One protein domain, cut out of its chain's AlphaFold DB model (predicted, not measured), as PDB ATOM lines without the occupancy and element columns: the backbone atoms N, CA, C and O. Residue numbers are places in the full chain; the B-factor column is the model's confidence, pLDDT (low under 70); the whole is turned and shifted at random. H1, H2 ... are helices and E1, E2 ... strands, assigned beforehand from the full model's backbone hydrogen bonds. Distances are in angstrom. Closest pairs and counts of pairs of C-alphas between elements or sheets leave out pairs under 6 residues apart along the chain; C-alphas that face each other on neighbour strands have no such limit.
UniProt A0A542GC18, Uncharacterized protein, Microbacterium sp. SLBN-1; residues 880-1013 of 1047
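AT A GLANCE: This is residues 880 to 1013 of the 1047 residues of an uncharacterized protein of Microbacterium sp. SLBN-1 (UniProt A0A542GC18). A strongly twisted four-stranded sheet, E3 E2 E5 E6, curls round the helix H2, and a small sheet of short strands, E1 E4 E7, is partly face to face with it in a sandwich. H1 lies at the far end of the elongated body from the small sheet, just after the long strand E5, while the short helix H3 is next to H2. The printed part has 134 residues, with three named helices and seven named strands in the order E1 E2 E3 E4 E5 H1 H2 H3 E6 E7; the class is mixed, helices and strands, and both sheets are antiparallel. The whole is only just loose, close to compact, with a radius of gyration of the C-alphas of 17.4 A and spans of 55 by 33 by 24 A.

IN THESE COORDINATES: E1, residues 880 to 882, begins at C-alpha 880 (-11.507, 34.692, 1.142). E2 is residues 889 to 897, 25.6 A long, E3 residues 903 to 907 and E4 residues 911 to 916, 16.5 A long. E5, residues 924 to 935, is the longest strand at 33.8 A. H1, residues 938 to 950, is 18.3 A long and ends at C-alpha 950 (-46.063, 6.053, -16.565). H2 is residues 963 to 971, 12.5 A long, H3 residues 976 to 981, and E6 residues 990 to 996, 18.7 A long. E7, residues 1006 to 1008, ends at C-alpha 1008 (-15.225, 42.145, -4.304).

HOW THE PARTS SIT: In the larger sheet, E2 and E3 form a hairpin, with N 895 and O 904 2.8 A apart. E2 and E5 have N 894 and O 927 at 2.8 A, and E5 and E6 have N 932 and O 993 at 2.9 A. H2 is on this sheet; the C-alphas of Ala 931 and Ala 965, the closest of E5 and H2, are 4.6 A apart. H3 only grazes it with residues 976 to 980. H2 and H3 touch, about perpendicular at 85 degrees, closest at the C-alphas of Ile 966 and Leu 976, 6.9 A. In the small sheet the pairing is staggered: E4 pairs with E1 over residues 911 to 913, with N 881 and O 912 at 2.8 A, and with E7 over residues 914 to 916, with N 915 and O 1007 at 2.9 A. The strands of the two sheets stand at 39 degrees. H1 touches no helix and is not on either sheet. In H1, H2 and H3 every O i to N i+4 pair is within hydrogen-bond range.

THE WHOLE: The C-alphas farthest apart, of Asn 950 and Ile 1013, are 59.5 A apart. The printed part has no cut. The link from H1 to H2, residues 951 to 962, is long. The mean pLDDT of the printed part is 90.9, and residue 921 is under 70.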
ATOM      1  N   ILE A 880     -12.036  35.357   2.334       93.44
ATOM      2  CA  ILE A 880     -11.507  34.692   1.142       93.44
ATOM      3  C   ILE A 880     -12.392  33.498   0.787       93.44
ATOM      4  O   ILE A 880     -12.426  32.500   1.511       93.44
ATOM      5  N   LEU A 881     -13.086  33.600  -0.341       92.06
ATOM      6  CA  LEU A 881     -13.881  32.531  -0.931       92.06
ATOM      7  C   LEU A 881     -13.051  31.762  -1.956       92.06
ATOM      8  O   LEU A 881     -12.248  32.344  -2.680       92.06
ATOM      9  N   ALA A 882     -13.262  30.450  -2.010       90.75
ATOM     10  CA  ALA A 882     -12.631  29.563  -2.977       90.75
ATOM     11  C   ALA A 882     -13.693  28.683  -3.638       90.75
ATOM     12  O   ALA A 882     -14.542  28.103  -2.953       90.75
ATOM     13  N   SER A 883     -13.648  28.591  -4.960       91.00
ATOM     14  CA  SER A 883     -14.367  27.591  -5.739       91.00
ATOM     15  C   SER A 883     -13.666  26.229  -5.585       91.00
ATOM     16  O   SER A 883     -12.580  26.110  -5.023       91.00
ATOM     17  N   SER A 884     -14.290  25.146  -6.028       88.75
ATOM     18  CA  SER A 884     -13.720  23.800  -5.986       88.75
ATOM     19  C   SER A 884     -14.069  23.072  -7.270       88.75
ATOM     20  O   SER A 884     -15.177  22.563  -7.427       88.75
ATOM     21  N   THR A 885     -13.095  22.983  -8.170       82.50
ATOM     22  CA  THR A 885     -13.229  22.280  -9.452       82.50
ATOM     23  C   THR A 885     -13.510  20.793  -9.241       82.50
ATOM     24  O   THR A 885     -14.451  20.257  -9.806       82.50
ATOM     25  N   GLY A 886     -12.778  20.135  -8.334       78.88
ATOM     26  CA  GLY A 886     -12.941  18.700  -8.060       78.88
ATOM     27  C   GLY A 886     -14.291  18.299  -7.451       78.88
ATOM     28  O   GLY A 886     -14.687  17.141  -7.556       78.88
ATOM     29  N   THR A 887     -15.011  19.229  -6.815       85.12
ATOM     30  CA  THR A 887     -16.381  18.981  -6.322       85.12
ATOM     31  C   THR A 887     -17.452  19.723  -7.121       85.12
ATOM     32  O   THR A 887     -18.626  19.632  -6.767       85.12
ATOM     33  N   HIS A 888     -17.058  20.403  -8.204       90.50
ATOM     34  CA  HIS A 888     -17.890  21.271  -9.038       90.50
ATOM     35  C   HIS A 888     -18.709  22.273  -8.224       90.50
ATOM     36  O   HIS A 888     -19.936  22.279  -8.290       90.50
ATOM     37  N   ARG A 889     -18.024  23.075  -7.404       93.44
ATOM     38  CA  ARG A 889     -18.621  24.115  -6.558       93.44
ATOM     39  C   ARG A 889     -18.036  25.465  -6.955       93.44
ATOM     40  O   ARG A 889     -16.878  25.715  -6.641       93.44
ATOM     41  N   TYR A 890     -18.804  26.320  -7.615       94.69
ATOM     42  CA  TYR A 890     -18.298  27.567  -8.194       94.69
ATOM     43  C   TYR A 890     -19.019  28.768  -7.602       94.69
ATOM     44  O   TYR A 890     -20.250  28.808  -7.568       94.69
ATOM     45  N   ASN A 891     -18.248  29.718  -7.076       94.25
ATOM     46  CA  ASN A 891     -18.804  30.967  -6.575       94.25
ATOM     47  C   ASN A 891     -19.196  31.844  -7.762       94.25
ATOM     48  O   ASN A 891     -18.427  31.999  -8.704       94.25
ATOM     49  N   TYR A 892     -20.374  32.445  -7.691       95.06
ATOM     50  CA  TYR A 892     -20.843  33.387  -8.691       95.06
ATOM     51  C   TYR A 892     -21.587  34.531  -8.021       95.06
ATOM     52  O   TYR A 892     -21.991  34.450  -6.855       95.06
ATOM     53  N   VAL A 893     -21.757  35.611  -8.771       95.06
ATOM     54  CA  VAL A 893     -22.412  36.818  -8.300       95.06
ATOM     55  C   VAL A 893     -23.729  37.053  -9.031       95.06
ATOM     56  O   VAL A 893     -23.807  36.887 -10.246       95.06
ATOM     57  N   LYS A 894     -24.759  37.448  -8.282       94.31
ATOM     58  CA  LYS A 894     -26.033  37.964  -8.785       94.31
ATOM     59  C   LYS A 894     -26.037  39.479  -8.647       94.31
ATOM     60  O   LYS A 894     -25.904  40.005  -7.545       94.31
ATOM     61  N   LEU A 895     -26.181  40.176  -9.765       93.69
ATOM     62  CA  LEU A 895     -26.348  41.622  -9.816       93.69
ATOM     63  C   LEU A 895     -27.836  41.913  -9.973       93.69
ATOM     64  O   LEU A 895     -28.426  41.571 -10.995       93.69
ATOM     65  N   VAL A 896     -28.438  42.511  -8.951       91.88
ATOM     66  CA  VAL A 896     -29.868  42.817  -8.890       91.88
ATOM     67  C   VAL A 896     -30.053  44.321  -9.026       91.88
ATOM     68  O   VAL A 896     -29.687  45.080  -8.127       91.88
ATOM     69  N   ASN A 897     -30.626  44.779 -10.135       91.06
ATOM     70  CA  ASN A 897     -30.993  46.180 -10.289       91.06
ATOM     71  C   ASN A 897     -32.216  46.482  -9.417       91.06
ATOM     72  O   ASN A 897     -33.301  45.946  -9.629       91.06
ATOM     73  N   LYS A 898     -32.053  47.372  -8.440       85.75
ATOM     74  CA  LYS A 898     -33.091  47.669  -7.444       85.75
ATOM     75  C   LYS A 898     -34.288  48.419  -8.030       85.75
ATOM     76  O   LYS A 898     -35.376  48.357  -7.471       85.75
ATOM     77  N   HIS A 899     -34.087  49.132  -9.137       86.44
ATOM     78  CA  HIS A 899     -35.124  49.944  -9.771       86.44
ATOM     79  C   HIS A 899     -35.946  49.135 -10.774       86.44
ATOM     80  O   HIS A 899     -37.160  49.310 -10.850       86.44
ATOM     81  N   THR A 900     -35.294  48.267 -11.553       88.75
ATOM     82  CA  THR A 900     -35.953  47.480 -12.609       88.75
ATOM     83  C   THR A 900     -36.316  46.064 -12.166       88.75
ATOM     84  O   THR A 900     -37.173  45.441 -12.784       88.75
ATOM     85  N   GLY A 901     -35.674  45.546 -11.113       86.94
ATOM     86  CA  GLY A 901     -35.759  44.142 -10.708       86.94
ATOM     87  C   GLY A 901     -34.996  43.187 -11.631       86.94
ATOM     88  O   GLY A 901     -35.085  41.976 -11.447       86.94
ATOM     89  N   GLU A 902     -34.269  43.709 -12.624       90.50
ATOM     90  CA  GLU A 902     -33.462  42.909 -13.544       90.50
ATOM     91  C   GLU A 902     -32.314  42.228 -12.800       90.50
ATOM     92  O   GLU A 902     -31.659  42.842 -11.952       90.50
ATOM     93  N   VAL A 903     -32.077  40.957 -13.124       90.81
ATOM     94  CA  VAL A 903     -31.051  40.144 -12.481       90.81
ATOM     95  C   VAL A 903     -30.118  39.563 -13.528       90.81
ATOM     96  O   VAL A 903     -30.564  38.888 -14.451       90.81
ATOM     97  N   THR A 904     -28.820  39.781 -13.348       92.94
ATOM     98  CA  THR A 904     -27.776  39.171 -14.180       92.94
ATOM     99  C   THR A 904     -26.818  38.375 -13.307       92.94
ATOM    100  O   THR A 904     -26.395  38.859 -12.255       92.94
ATOM    101  N   VAL A 905     -26.453  37.171 -13.742       93.25
ATOM    102  CA  VAL A 905     -25.428  36.349 -13.087       93.25
ATOM    103  C   VAL A 905     -24.075  36.540 -13.757       93.25
ATOM    104  O   VAL A 905     -23.996  36.757 -14.964       93.25
ATOM    105  N   ARG A 906     -23.001  36.454 -12.974       91.94
ATOM    106  CA  ARG A 906     -21.627  36.458 -13.479       91.94
ATOM    107  C   ARG A 906     -20.795  35.454 -12.690       91.94
ATOM    108  O   ARG A 906     -20.766  35.516 -11.459       91.94
ATOM    109  N   ASN A 907     -20.115  34.548 -13.387       90.12
ATOM    110  CA  ASN A 907     -19.139  33.654 -12.770       90.12
ATOM    111  C   ASN A 907     -17.990  34.453 -12.139       90.12
ATOM    112  O   ASN A 907     -17.679  35.567 -12.565       90.12
ATOM    113  N   LEU A 908     -17.379  33.905 -11.095       90.56
ATOM    114  CA  LEU A 908     -16.190  34.490 -10.486       90.56
ATOM    115  C   LEU A 908     -14.987  33.584 -10.719       90.56
ATOM    116  O   LEU A 908     -15.132  32.369 -10.845       90.56
ATOM    117  N   GLN A 909     -13.798  34.188 -10.685       88.19
ATOM    118  CA  GLN A 909     -12.536  33.451 -10.649       88.19
ATOM    119  C   GLN A 909     -12.494  32.490  -9.444       88.19
ATOM    120  O   GLN A 909     -13.342  32.543  -8.542       88.19
ATOM    121  N   HIS A 910     -11.508  31.602  -9.387       88.38
ATOM    122  CA  HIS A 910     -11.489  30.539  -8.392       88.38
ATOM    123  C   HIS A 910     -11.389  31.073  -6.953       88.38
ATOM    124  O   HIS A 910     -12.141  30.626  -6.084       88.38
ATOM    125  N   TYR A 911     -10.515  32.040  -6.684       91.75
ATOM    126  CA  TYR A 911     -10.319  32.680  -5.384       91.75
ATOM    127  C   TYR A 911     -10.782  34.135  -5.408       91.75
ATOM    128  O   TYR A 911     -10.362  34.916  -6.252       91.75
ATOM    129  N   ASN A 912     -11.594  34.550  -4.438       93.38
ATOM    130  CA  ASN A 912     -12.065  35.934  -4.348       93.38
ATOM    131  C   ASN A 912     -11.973  36.455  -2.923       93.38
ATOM    132  O   ASN A 912     -12.318  35.747  -1.976       93.38
ATOM    133  N   ARG A 913     -11.573  37.716  -2.772       95.19
ATOM    134  CA  ARG A 913     -11.709  38.468  -1.528       95.19
ATOM    135  C   ARG A 913     -12.991  39.278  -1.567       95.19
ATOM    136  O   ARG A 913     -13.201  40.074  -2.484       95.19
ATOM    137  N   ILE A 914     -13.793  39.120  -0.524       95.94
ATOM    138  CA  ILE A 914     -15.038  39.858  -0.344       95.94
ATOM    139  C   ILE A 914     -15.052  40.629   0.978       95.94
ATOM    140  O   ILE A 914     -14.373  40.255   1.939       95.94
ATOM    141  N   PHE A 915     -15.872  41.674   1.014       97.06
ATOM    142  CA  PHE A 915     -16.231  42.457   2.194       97.06
ATOM    143  C   PHE A 915     -17.750  42.597   2.257       97.06
ATOM    144  O   PHE A 915     -18.390  42.765   1.216       97.06
ATOM    145  N   LEU A 916     -18.326  42.544   3.457       96.56
ATOM    146  CA  LEU A 916     -19.744  42.851   3.642       96.56
ATOM    147  C   LEU A 916     -19.869  44.370   3.750       96.56
ATOM    148  O   LEU A 916     -19.265  44.979   4.635       96.56
ATOM    149  N   ILE A 917     -20.591  44.977   2.813       95.88
ATOM    150  CA  ILE A 917     -20.687  46.433   2.682       95.88
ATOM    151  C   ILE A 917     -22.140  46.884   2.713       95.88
ATOM    152  O   ILE A 917     -23.049  46.145   2.332       95.88
ATOM    153  N   LYS A 918     -22.348  48.118   3.172       93.69
ATOM    154  CA  LYS A 918     -23.667  48.743   3.252       93.69
ATOM    155  C   LYS A 918     -24.234  48.938   1.853       93.69
ATOM    156  O   LYS A 918     -23.518  49.270   0.916       93.69
ATOM    157  N   GLU A 919     -25.552  48.865   1.730       84.94
ATOM    158  CA  GLU A 919     -26.269  49.015   0.457       84.94
ATOM    159  C   GLU A 919     -26.368  50.473  -0.071       84.94
ATOM    160  O   GLU A 919     -27.268  50.792  -0.853       84.94
ATOM    161  N   ALA A 920     -25.498  51.382   0.381       71.38
ATOM    162  CA  ALA A 920     -25.716  52.830   0.345       71.38
ATOM    163  C   ALA A 920     -25.804  53.418  -1.081       71.38
ATOM    164  O   ALA A 920     -24.798  53.611  -1.752       71.38
ATOM    165  N   ASN A 921     -27.022  53.784  -1.506       68.50
ATOM    166  CA  ASN A 921     -27.347  54.513  -2.746       68.50
ATOM    167  C   ASN A 921     -26.907  53.862  -4.073       68.50
ATOM    168  O   ASN A 921     -27.053  54.481  -5.130       68.50
ATOM    169  N   GLU A 922     -26.426  52.619  -4.060       76.44
ATOM    170  CA  GLU A 922     -26.077  51.913  -5.293       76.44
ATOM    171  C   GLU A 922     -27.338  51.420  -6.026       76.44
ATOM    172  O   GLU A 922     -28.231  50.844  -5.392       76.44
ATOM    173  N   PRO A 923     -27.445  51.600  -7.358       83.44
ATOM    174  CA  PRO A 923     -28.599  51.134  -8.132       83.44
ATOM    175  C   PRO A 923     -28.636  49.609  -8.285       83.44
ATOM    176  O   PRO A 923     -29.689  49.054  -8.604       83.44
ATOM    177  N   VAL A 924     -27.505  48.939  -8.058       88.44
ATOM    178  CA  VAL A 924     -27.330  47.496  -8.213       88.44
ATOM    179  C   VAL A 924     -26.907  46.904  -6.878       88.44
ATOM    180  O   VAL A 924     -25.981  47.398  -6.245       88.44
ATOM    181  N   ARG A 925     -27.579  45.838  -6.444       91.00
ATOM    182  CA  ARG A 925     -27.137  45.011  -5.323       91.00
ATOM    183  C   ARG A 925     -26.364  43.815  -5.849       91.00
ATOM    184  O   ARG A 925     -26.855  43.064  -6.684       91.00
ATOM    185  N   GLN A 926     -25.162  43.645  -5.328       94.19
ATOM    186  CA  GLN A 926     -24.298  42.507  -5.589       94.19
ATOM    187  C   GLN A 926     -24.459  41.438  -4.497       94.19
ATOM    188  O   GLN A 926     -24.129  41.715  -3.347       94.19
ATOM    189  N   GLU A 927     -24.938  40.245  -4.857       93.88
ATOM    190  CA  GLU A 927     -25.181  39.100  -3.962       93.88
ATOM    191  C   GLU A 927     -24.336  37.886  -4.379       93.88
ATOM    192  O   GLU A 927     -24.158  37.638  -5.569       93.88
ATOM    193  N   LEU A 928     -23.837  37.097  -3.422       94.44
ATOM    194  CA  LEU A 928     -22.986  35.934  -3.704       94.44
ATOM    195  C   LEU A 928     -23.681  34.600  -3.456       94.44
ATOM    196  O   LEU A 928     -24.328  34.381  -2.428       94.44
ATOM    197  N   TYR A 929     -23.441  33.674  -4.377       94.75
ATOM    198  CA  TYR A 929     -23.999  32.332  -4.365       94.75
ATOM    199  C   TYR A 929     -22.968  31.297  -4.810       94.75
ATOM    200  O   TYR A 929     -21.916  31.613  -5.363       94.75
ATOM    201  N   LEU A 930     -23.288  30.035  -4.552       94.81
ATOM    202  CA  LEU A 930     -22.501  28.879  -4.944       94.81
ATOM    203  C   LEU A 930     -23.323  27.990  -5.875       94.81
ATOM    204  O   LEU A 930     -24.338  27.435  -5.456       94.81
ATOM    205  N   ALA A 931     -22.870  27.810  -7.110       96.44
ATOM    206  CA  ALA A 931     -23.407  26.812  -8.023       96.44
ATOM    207  C   ALA A 931     -22.740  25.460  -7.740       96.44
ATOM    208  O   ALA A 931     -21.517  25.381  -7.614       96.44
ATOM    209  N   THR A 932     -23.524  24.390  -7.608       96.31
ATOM    210  CA  THR A 932     -22.996  23.043  -7.363       96.31
ATOM    211  C   THR A 932     -23.792  21.961  -8.067       96.31
ATOM    212  O   THR A 932     -25.007  22.069  -8.228       96.31
ATOM    213  N   ARG A 933     -23.126  20.849  -8.388       93.50
ATOM    214  CA  ARG A 933     -23.808  19.598  -8.742       93.50
ATOM    215  C   ARG A 933     -24.263  18.845  -7.490       93.50
ATOM    216  O   ARG A 933     -23.502  18.713  -6.526       93.50
ATOM    217  N   ARG A 934     -25.490  18.324  -7.488       93.88
ATOM    218  CA  ARG A 934     -26.066  17.541  -6.387       93.88
ATOM    219  C   ARG A 934     -26.598  16.209  -6.900       93.88
ATOM    220  O   ARG A 934     -27.472  16.186  -7.755       93.88
ATOM    221  N   VAL A 935     -26.127  15.115  -6.307       93.31
ATOM    222  CA  VAL A 935     -26.634  13.769  -6.610       93.31
ATOM    223  C   VAL A 935     -28.079  13.648  -6.126       93.31
ATOM    224  O   VAL A 935     -28.384  13.963  -4.969       93.31
ATOM    225  N   ILE A 936     -28.965  13.169  -6.994       92.62
ATOM    226  CA  ILE A 936     -30.366  12.896  -6.677       92.62
ATOM    227  C   ILE A 936     -30.442  11.632  -5.811       92.62
ATOM    228  O   ILE A 936     -29.864  10.593  -6.136       92.62
ATOM    229  N   ASP A 937     -31.176  11.708  -4.698       92.31
ATOM    230  CA  ASP A 937     -31.383  10.563  -3.808       92.31
ATOM    231  C   ASP A 937     -31.990   9.357  -4.553       92.31
ATOM    232  O   ASP A 937     -32.864   9.515  -5.407       92.31
ATOM    233  N   LYS A 938     -31.566   8.137  -4.194       91.12
ATOM    234  CA  LYS A 938     -31.984   6.899  -4.876       91.12
ATOM    235  C   LYS A 938     -33.502   6.706  -4.881       91.12
ATOM    236  O   LYS A 938     -34.047   6.288  -5.902       91.12
ATOM    237  N   ALA A 939     -34.184   7.005  -3.775       93.00
ATOM    238  CA  ALA A 939     -35.635   6.861  -3.689       93.00
ATOM    239  C   ALA A 939     -36.344   7.937  -4.522       93.00
ATOM    240  O   ALA A 939     -37.320   7.637  -5.215       93.00
ATOM    241  N   LYS A 940     -35.824   9.175  -4.508       92.88
ATOM    242  CA  LYS A 940     -36.343  10.269  -5.346       92.88
ATOM    243  C   LYS A 940     -36.175   9.949  -6.834       92.88
ATOM    244  O   LYS A 940     -37.134  10.096  -7.586       92.88
ATOM    245  N   TRP A 941     -35.007   9.450  -7.246       93.31
ATOM    246  CA  TRP A 941     -34.736   9.056  -8.630       93.31
ATOM    247  C   TRP A 941     -35.672   7.941  -9.105       93.31
ATOM    248  O   TRP A 941     -36.339   8.100 -10.120       93.31
ATOM    249  N   ALA A 942     -35.796   6.852  -8.336       93.12
ATOM    250  CA  ALA A 942     -36.676   5.733  -8.684       93.12
ATOM    251  C   ALA A 942     -38.147   6.164  -8.814       93.12
ATOM    252  O   ALA A 942     -38.872   5.685  -9.685       93.12
ATOM    253  N   LYS A 943     -38.592   7.102  -7.966       93.69
ATOM    254  CA  LYS A 943     -39.922   7.703  -8.079       93.69
ATOM    255  C   LYS A 943     -40.073   8.484  -9.391       93.69
ATOM    256  O   LYS A 943     -41.033   8.233 -10.112       93.69
ATOM    257  N   ARG A 944     -39.132   9.381  -9.712       93.12
ATOM    258  CA  ARG A 944     -39.159  10.183 -10.953       93.12
ATOM    259  C   ARG A 944     -39.109   9.303 -12.209       93.12
ATOM    260  O   ARG A 944     -39.819   9.571 -13.169       93.12
ATOM    261  N   GLU A 945     -38.318   8.233 -12.194       91.75
ATOM    262  CA  GLU A 945     -38.212   7.269 -13.297       91.75
ATOM    263  C   GLU A 945     -39.525   6.502 -13.513       91.75
ATOM    264  O   GLU A 945     -39.984   6.353 -14.644       91.75
ATOM    265  N   LYS A 946     -40.191   6.089 -12.427       92.88
ATOM    266  CA  LYS A 946     -41.523   5.481 -12.503       92.88
ATOM    267  C   LYS A 946     -42.569   6.455 -13.053       92.88
ATOM    268  O   LYS A 946     -43.364   6.055 -13.897       92.88
ATOM    269  N   GLU A 947     -42.567   7.708 -12.593       91.88
ATOM    270  CA  GLU A 947     -43.444   8.768 -13.119       91.88
ATOM    271  C   GLU A 947     -43.209   8.980 -14.623       91.88
ATOM    272  O   GLU A 947     -44.166   9.028 -15.388       91.88
ATOM    273  N   TYR A 948     -41.949   9.011 -15.067       90.75
ATOM    274  CA  TYR A 948     -41.599   9.112 -16.486       90.75
ATOM    275  C   TYR A 948     -42.117   7.919 -17.304       90.75
ATOM    276  O   TYR A 948     -42.769   8.108 -18.328       90.75
ATOM    277  N   HIS A 949     -41.896   6.686 -16.838       90.75
ATOM    278  CA  HIS A 949     -42.388   5.484 -17.523       90.75
ATOM    279  C   HIS A 949     -43.917   5.392 -17.579       90.75
ATOM    280  O   HIS A 949     -44.457   4.815 -18.523       90.75
ATOM    281  N   ASN A 950     -44.607   5.968 -16.596       90.88
ATOM    282  CA  ASN A 950     -46.063   6.053 -16.565       90.88
ATOM    283  C   ASN A 950     -46.625   7.219 -17.398       90.88
ATOM    284  O   ASN A 950     -47.838   7.296 -17.575       90.88
ATOM    285  N   GLY A 951     -45.771   8.115 -17.907       88.19
ATOM    286  CA  GLY A 951     -46.177   9.327 -18.624       88.19
ATOM    287  C   GLY A 951     -46.605  10.492 -17.722       88.19
ATOM    288  O   GLY A 951     -47.064  11.508 -18.234       88.19
ATOM    289  N   ASP A 952     -46.432  10.374 -16.402       89.94
ATOM    290  CA  ASP A 952     -46.777  11.402 -15.407       89.94
ATOM    291  C   ASP A 952     -45.720  12.525 -15.316       89.94
ATOM    292  O   ASP A 952     -45.957  13.560 -14.691       89.94
ATOM    293  N   ARG A 953     -44.536  12.326 -15.911       89.75
ATOM    294  CA  ARG A 953     -43.413  13.277 -15.930       89.75
ATOM    295  C   ARG A 953     -42.740  13.269 -17.302       89.75
ATOM    296  O   ARG A 953     -42.544  12.198 -17.876       89.75
ATOM    297  N   MET A 954     -42.349  14.432 -17.823       87.06
ATOM    298  CA  MET A 954     -41.579  14.492 -19.070       87.06
ATOM    299  C   MET A 954     -40.111  14.126 -18.835       87.06
ATOM    300  O   MET A 954     -39.594  14.236 -17.725       87.06
ATOM    301  N   ARG A 955     -39.409  13.709 -19.896       83.12
ATOM    302  CA  ARG A 955     -37.987  13.342 -19.802       83.12
ATOM    303  C   ARG A 955     -37.129  14.489 -19.260       83.12
ATOM    304  O   ARG A 955     -36.298  14.254 -18.392       83.12
ATOM    305  N   ASN A 956     -37.369  15.710 -19.733       80.94
ATOM    306  CA  ASN A 956     -36.596  16.891 -19.338       80.94
ATOM    307  C   ASN A 956     -36.829  17.270 -17.867       80.94
ATOM    308  O   ASN A 956     -35.934  17.798 -17.220       80.94
ATOM    309  N   ASP A 957     -37.980  16.893 -17.304       85.75
ATOM    310  CA  ASP A 957     -38.327  17.150 -15.903       85.75
ATOM    311  C   ASP A 957     -37.739  16.101 -14.946       85.75
ATOM    312  O   ASP A 957     -38.003  16.129 -13.740       85.75
ATOM    313  N   MET A 958     -36.975  15.119 -15.445       88.50
ATOM    314  CA  MET A 958     -36.286  14.155 -14.580       88.50
ATOM    315  C   MET A 958     -35.248  14.833 -13.676       88.50
ATOM    316  O   MET A 958     -35.011  14.367 -12.552       88.50
ATOM    317  N   TRP A 959     -34.700  15.961 -14.124       92.00
ATOM    318  CA  TRP A 959     -33.780  16.803 -13.375       92.00
ATOM    319  C   TRP A 959     -34.436  18.143 -13.058       92.00
ATOM    320  O   TRP A 959     -34.980  18.809 -13.929       92.00
ATOM    321  N   GLU A 960     -34.388  18.549 -11.793       91.56
ATOM    322  CA  GLU A 960     -34.922  19.839 -11.349       91.56
ATOM    323  C   GLU A 960     -33.739  20.797 -11.181       91.56
ATOM    324  O   GLU A 960     -33.278  21.021 -10.062       91.56
ATOM    325  N   HIS A 961     -33.185  21.290 -12.286       92.75
ATOM    326  CA  HIS A 961     -32.039  22.195 -12.256       92.75
ATOM    327  C   HIS A 961     -32.434  23.632 -11.884       92.75
ATOM    328  O   HIS A 961     -33.491  24.109 -12.288       92.75
ATOM    329  N   ASP A 962     -31.559  24.330 -11.161       95.31
ATOM    330  CA  ASP A 962     -31.659  25.781 -10.987       95.31
ATOM    331  C   ASP A 962     -30.971  26.472 -12.184       95.31
ATOM    332  O   ASP A 962     -29.831  26.131 -12.509       95.31
ATOM    333  N   GLU A 963     -31.644  27.430 -12.833       93.50
ATOM    334  CA  GLU A 963     -31.183  28.059 -14.089       93.50
ATOM    335  C   GLU A 963     -29.802  28.716 -13.950       93.50
ATOM    336  O   GLU A 963     -28.889  28.390 -14.710       93.50
ATOM    337  N   ASP A 964     -29.613  29.545 -12.914       94.38
ATOM    338  CA  ASP A 964     -28.322  30.182 -12.619       94.38
ATOM    339  C   ASP A 964     -27.203  29.136 -12.469       94.38
ATOM    340  O   ASP A 964     -26.096  29.297 -12.976       94.38
ATOM    341  N   ALA A 965     -27.486  28.035 -11.765       95.44
ATOM    342  CA  ALA A 965     -26.486  27.016 -11.481       95.44
ATOM    343  C   ALA A 965     -26.113  26.213 -12.731       95.44
ATOM    344  O   ALA A 965     -24.949  25.845 -12.864       95.44
ATOM    345  N   ILE A 966     -27.060  25.948 -13.643       94.81
ATOM    346  CA  ILE A 966     -26.747  25.359 -14.956       94.81
ATOM    347  C   ILE A 966     -25.772  26.252 -15.701       94.81
ATOM    348  O   ILE A 966     -24.751  25.752 -16.171       94.81
ATOM    349  N   GLN A 967     -26.085  27.547 -15.797       94.69
ATOM    350  CA  GLN A 967     -25.281  28.482 -16.573       94.69
ATOM    351  C   GLN A 967     -23.843  28.502 -16.051       94.69
ATOM    352  O   GLN A 967     -22.905  28.267 -16.807       94.69
ATOM    353  N   ILE A 968     -23.675  28.681 -14.740       94.56
ATOM    354  CA  ILE A 968     -22.353  28.750 -14.118       94.56
ATOM    355  C   ILE A 968     -21.599  27.420 -14.236       94.56
ATOM    356  O   ILE A 968     -20.403  27.418 -14.512       94.56
ATOM    357  N   LEU A 969     -22.257  26.270 -14.050       93.12
ATOM    358  CA  LEU A 969     -21.587  24.972 -14.204       93.12
ATOM    359  C   LEU A 969     -21.124  24.744 -15.648       93.12
ATOM    360  O   LEU A 969     -20.008  24.263 -15.841       93.12
ATOM    361  N   ALA A 970     -21.932  25.133 -16.638       91.50
ATOM    362  CA  ALA A 970     -21.575  25.043 -18.049       91.50
ATOM    363  C   ALA A 970     -20.405  25.974 -18.409       91.50
ATOM    364  O   ALA A 970     -19.467  25.527 -19.068       91.50
ATOM    365  N   GLU A 971     -20.404  27.218 -17.909       89.56
ATOM    366  CA  GLU A 971     -19.283  28.166 -18.053       89.56
ATOM    367  C   GLU A 971     -17.973  27.609 -17.469       89.56
ATOM    368  O   GLU A 971     -16.903  27.884 -17.994       89.56
ATOM    369  N   ASN A 972     -18.052  26.762 -16.436       86.81
ATOM    370  CA  ASN A 972     -16.898  26.085 -15.831       86.81
ATOM    371  C   ASN A 972     -16.649  24.663 -16.389       86.81
ATOM    372  O   ASN A 972     -15.984  23.843 -15.744       86.81
ATOM    373  N   GLY A 973     -17.202  24.336 -17.562       86.44
ATOM    374  CA  GLY A 973     -16.922  23.095 -18.293       86.44
ATOM    375  C   GLY A 973     -17.733  21.860 -17.875       86.44
ATOM    376  O   GLY A 973     -17.421  20.756 -18.321       86.44
ATOM    377  N   LEU A 974     -18.772  22.005 -17.044       88.75
ATOM    378  CA  LEU A 974     -19.692  20.924 -16.672       88.75
ATOM    379  C   LEU A 974     -21.103  21.178 -17.219       88.75
ATOM    380  O   LEU A 974     -21.981  21.695 -16.525       88.75
ATOM    381  N   ASP A 975     -21.346  20.732 -18.450       92.25
ATOM    382  CA  ASP A 975     -22.681  20.739 -19.050       92.25
ATOM    383  C   ASP A 975     -23.543  19.589 -18.498       92.25
ATOM    384  O   ASP A 975     -23.568  18.474 -19.026       92.25
ATOM    385  N   LEU A 976     -24.256  19.851 -17.400       91.56
ATOM    386  CA  LEU A 976     -25.139  18.856 -16.786       91.56
ATOM    387  C   LEU A 976     -26.363  18.500 -17.638       91.56
ATOM    388  O   LEU A 976     -26.935  17.438 -17.401       91.56
ATOM    389  N   ILE A 977     -26.754  19.321 -18.617       90.50
ATOM    390  CA  ILE A 977     -27.867  18.985 -19.513       90.50
ATOM    391  C   ILE A 977     -27.430  17.815 -20.398       90.50
ATOM    392  O   ILE A 977     -28.039  16.743 -20.361       90.50
ATOM    393  N   ALA A 978     -26.307  17.972 -21.102       89.94
ATOM    394  CA  ALA A 978     -25.760  16.922 -21.958       89.94
ATOM    395  C   ALA A 978     -25.375  15.658 -21.162       89.94
ATOM    396  O   ALA A 978     -25.616  14.529 -21.597       89.94
ATOM    397  N   GLN A 979     -24.793  15.831 -19.970       89.81
ATOM    398  CA  GLN A 979     -24.400  14.706 -19.112       89.81
ATOM    399  C   GLN A 979     -25.609  13.970 -18.516       89.81
ATOM    400  O   GLN A 979     -25.584  12.744 -18.408       89.81
ATOM    401  N   GLY A 980     -26.673  14.696 -18.160       87.25
ATOM    402  CA  GLY A 980     -27.934  14.131 -17.690       87.25
ATOM    403  C   GLY A 980     -28.582  13.244 -18.751       87.25
ATOM    404  O   GLY A 980     -28.997  12.123 -18.462       87.25
ATOM    405  N   GLU A 981     -28.598  13.669 -20.010       86.81
ATOM    406  CA  GLU A 981     -29.212  12.885 -21.086       86.81
ATOM    407  C   GLU A 981     -28.505  11.551 -21.368       86.81
ATOM    408  O   GLU A 981     -29.163  10.599 -21.795       86.81
ATOM    409  N   ASN A 982     -27.204  11.448 -21.071       88.75
ATOM    410  CA  ASN A 982     -26.393  10.253 -21.290       88.75
ATOM    411  C   ASN A 982     -26.442   9.278 -20.089       88.75
ATOM    412  O   ASN A 982     -25.770   9.515 -19.084       88.75
ATOM    413  N   PRO A 983     -27.114   8.112 -20.185       86.25
ATOM    414  CA  PRO A 983     -27.213   7.162 -19.071       86.25
ATOM    415  C   PRO A 983     -25.879   6.522 -18.659       86.25
ATOM    416  O   PRO A 983     -25.789   5.957 -17.569       86.25
ATOM    417  N   ALA A 984     -24.861   6.573 -19.525       88.56
ATOM    418  CA  ALA A 984     -23.516   6.081 -19.231       88.56
ATOM    419  C   ALA A 984     -22.645   7.124 -18.511       88.56
ATOM    420  O   ALA A 984     -21.560   6.784 -18.037       88.56
ATOM    421  N   SER A 985     -23.097   8.380 -18.424       87.69
ATOM    422  CA  SER A 985     -22.383   9.425 -17.696       87.69
ATOM    423  C   SER A 985     -22.363   9.135 -16.197       87.69
ATOM    424  O   SER A 985     -23.371   8.760 -15.592       87.69
ATOM    425  N   THR A 986     -21.227   9.418 -15.561       87.38
ATOM    426  CA  THR A 986     -21.103   9.442 -14.098       87.38
ATOM    427  C   THR A 986     -21.983  10.509 -13.445       87.38
ATOM    428  O   THR A 986     -22.272  10.397 -12.256       87.38
ATOM    429  N   HIS A 987     -22.439  11.502 -14.217       90.56
ATOM    430  CA  HIS A 987     -23.262  12.631 -13.772       90.56
ATOM    431  C   HIS A 987     -24.731  12.525 -14.197       90.56
ATOM    432  O   HIS A 987     -25.508  13.445 -13.961       90.56
ATOM    433  N   HIS A 988     -25.156  11.384 -14.753       91.00
ATOM    434  CA  HIS A 988     -26.538  11.152 -15.189       91.00
ATOM    435  C   HIS A 988     -27.587  11.436 -14.096       91.00
ATOM    436  O   HIS A 988     -28.722  11.795 -14.387       91.00
ATOM    437  N   LYS A 989     -27.227  11.266 -12.819       93.56
ATOM    438  CA  LYS A 989     -28.132  11.430 -11.669       93.56
ATOM    439  C   LYS A 989     -27.839  12.692 -10.858       93.56
ATOM    440  O   LYS A 989     -28.212  12.749  -9.686       93.56
ATOM    441  N   ASP A 990     -27.188  13.676 -11.466       93.81
ATOM    442  CA  ASP A 990     -26.844  14.940 -10.825       93.81
ATOM    443  C   ASP A 990     -27.760  16.069 -11.315       93.81
ATOM    444  O   ASP A 990     -28.085  16.158 -12.493       93.81
ATOM    445  N   GLU A 991     -28.180  16.954 -10.409       94.50
ATOM    446  CA  GLU A 991     -28.905  18.190 -10.727       94.50
ATOM    447  C   GLU A 991     -28.085  19.427 -10.314       94.50
ATOM    448  O   GLU A 991     -27.297  19.385  -9.364       94.50
ATOM    449  N   ALA A 992     -28.261  20.530 -11.043       96.38
ATOM    450  CA  ALA A 992     -27.586  21.800 -10.779       96.38
ATOM    451  C   ALA A 992     -28.340  22.550  -9.683       96.38
ATOM    452  O   ALA A 992     -29.558  22.704  -9.788       96.38
ATOM    453  N   LYS A 993     -27.637  23.009  -8.645       96.62
ATOM    454  CA  LYS A 993     -28.236  23.707  -7.505       96.62
ATOM    455  C   LYS A 993     -27.481  24.963  -7.110       96.62
ATOM    456  O   LYS A 993     -26.260  24.943  -6.971       96.62
ATOM    457  N   THR A 994     -28.244  26.017  -6.850       95.50
ATOM    458  CA  THR A 994     -27.789  27.246  -6.215       95.50
ATOM    459  C   THR A 994     -27.848  27.078  -4.704       95.50
ATOM    460  O   THR A 994     -28.866  26.708  -4.118       95.50
ATOM    461  N   MET A 995     -26.734  27.369  -4.047       94.00
ATOM    462  CA  MET A 995     -26.607  27.386  -2.601       94.00
ATOM    463  C   MET A 995     -26.174  28.767  -2.129       94.00
ATOM    464  O   MET A 995     -25.359  29.437  -2.757       94.00
ATOM    465  N   LYS A 996     -26.678  29.173  -0.968       92.56
ATOM    466  CA  LYS A 996     -26.163  30.338  -0.252       92.56
ATOM    467  C   LYS A 996     -24.742  30.055   0.252       92.56
ATOM    468  O   LYS A 996     -24.453  28.930   0.675       92.56
ATOM    469  N   ILE A 997     -23.879  31.072   0.262       91.25
ATOM    470  CA  ILE A 997     -22.593  30.991   0.965       91.25
ATOM    471  C   ILE A 997     -22.866  30.728   2.452       91.25
ATOM    472  O   ILE A 997     -23.685  31.401   3.080       91.25
ATOM    473  N   ARG A 998     -22.226  29.694   3.012       85.38
ATOM    474  CA  ARG A 998     -22.377  29.320   4.429       85.38
ATOM    475  C   ARG A 998     -22.050  30.538   5.307       85.38
ATOM    476  O   ARG A 998     -21.169  31.285   4.922       85.38
ATOM    477  N   THR A 999     -22.752  30.707   6.435       86.50
ATOM    478  CA  THR A 999     -22.625  31.799   7.441       86.50
ATOM    479  C   THR A 999     -22.967  33.223   6.986       86.50
ATOM    480  O   THR A 999     -23.419  34.002   7.814       86.50
ATOM    481  N   MET A1000     -22.845  33.569   5.701       90.81
ATOM    482  CA  MET A1000     -23.192  34.908   5.198       90.81
ATOM    483  C   MET A1000     -24.672  35.236   5.472       90.81
ATOM    484  O   MET A1000     -25.491  34.321   5.413       90.81
ATOM    485  N   PRO A1001     -25.083  36.488   5.735       90.81
ATOM    486  CA  PRO A1001     -26.496  36.875   5.765       90.81
ATOM    487  C   PRO A1001     -27.179  36.704   4.399       90.81
ATOM    488  O   PRO A1001     -26.532  36.593   3.358       90.81
ATOM    489  N   GLN A1002     -28.506  36.553   4.385       86.81
ATOM    490  CA  GLN A1002     -29.241  36.379   3.125       86.81
ATOM    491  C   GLN A1002     -29.370  37.727   2.409       86.81
ATOM    492  O   GLN A1002     -29.670  38.721   3.053       86.81
ATOM    493  N   ASN A1003     -29.176  37.739   1.085       86.75
ATOM    494  CA  ASN A1003     -29.217  38.946   0.246       86.75
ATOM    495  C   ASN A1003     -28.199  40.030   0.662       86.75
ATOM    496  O   ASN A1003     -28.401  41.205   0.365       86.75
ATOM    497  N   GLN A1004     -27.122  39.646   1.360       93.56
ATOM    498  CA  GLN A1004     -26.079  40.573   1.792       93.56
ATOM    499  C   GLN A1004     -25.405  41.221   0.586       93.56
ATOM    500  O   GLN A1004     -24.945  40.520  -0.320       93.56
ATOM    501  N   HIS A1005     -25.288  42.549   0.616       94.88
ATOM    502  CA  HIS A1005     -24.495  43.265  -0.366       94.88
ATOM    503  C   HIS A1005     -23.000  43.111  -0.077       94.88
ATOM    504  O   HIS A1005     -22.547  43.257   1.065       94.88
ATOM    505  N   VAL A1006     -22.235  42.781  -1.116       95.25
ATOM    506  CA  VAL A1006     -20.809  42.468  -1.003       95.25
ATOM    507  C   VAL A1006     -19.957  43.270  -1.976       95.25
ATOM    508  O   VAL A1006     -20.282  43.378  -3.158       95.25
ATOM    509  N   GLY A1007     -18.814  43.754  -1.498       94.44
ATOM    510  CA  GLY A1007     -17.743  44.295  -2.329       94.44
ATOM    511  C   GLY A1007     -16.717  43.208  -2.633       94.44
ATOM    512  O   GLY A1007     -16.294  42.503  -1.718       94.44
ATOM    513  N   ILE A1008     -16.307  43.060  -3.895       94.50
ATOM    514  CA  ILE A1008     -15.225  42.145  -4.304       94.50
ATOM    515  C   ILE A1008     -13.963  42.980  -4.532       94.50
ATOM    516  O   ILE A1008     -13.993  43.923  -5.320       94.50
ATOM    517  N   TYR A1009     -12.860  42.645  -3.858       94.25
ATOM    518  CA  TYR A1009     -11.607  43.402  -3.948       94.25
ATOM    519  C   TYR A1009     -10.377  42.488  -3.910       94.25
ATOM    520  O   TYR A1009      -9.814  42.183  -2.856       94.25
ATOM    521  N   ASN A1010      -9.930  42.062  -5.087       92.56
ATOM    522  CA  ASN A1010      -8.837  41.099  -5.233       92.56
ATOM    523  C   ASN A1010      -7.434  41.741  -5.271       92.56
ATOM    524  O   ASN A1010      -6.432  41.032  -5.251       92.56
ATOM    525  N   GLN A1011      -7.328  43.071  -5.283       89.06
ATOM    526  CA  GLN A1011      -6.039  43.770  -5.207       89.06
ATOM    527  C   GLN A1011      -5.434  43.699  -3.796       89.06
ATOM    528  O   GLN A1011      -6.105  43.319  -2.841       89.06
ATOM    529  N   SER A1012      -4.157  44.043  -3.638       89.38
ATOM    530  CA  SER A1012      -3.505  44.035  -2.322       89.38
ATOM    531  C   SER A1012      -4.160  45.048  -1.369       89.38
ATOM    532  O   SER A1012      -4.342  46.210  -1.729       89.38
ATOM    533  N   ILE A1013      -4.536  44.609  -0.163       92.88
ATOM    534  CA  ILE A1013      -5.094  45.481   0.887       92.88
ATOM    535  C   ILE A1013      -4.002  46.074   1.775       92.88
ATOM    536  O   ILE A1013      -4.165  47.179   2.281       92.88
TER     537      ILE A1013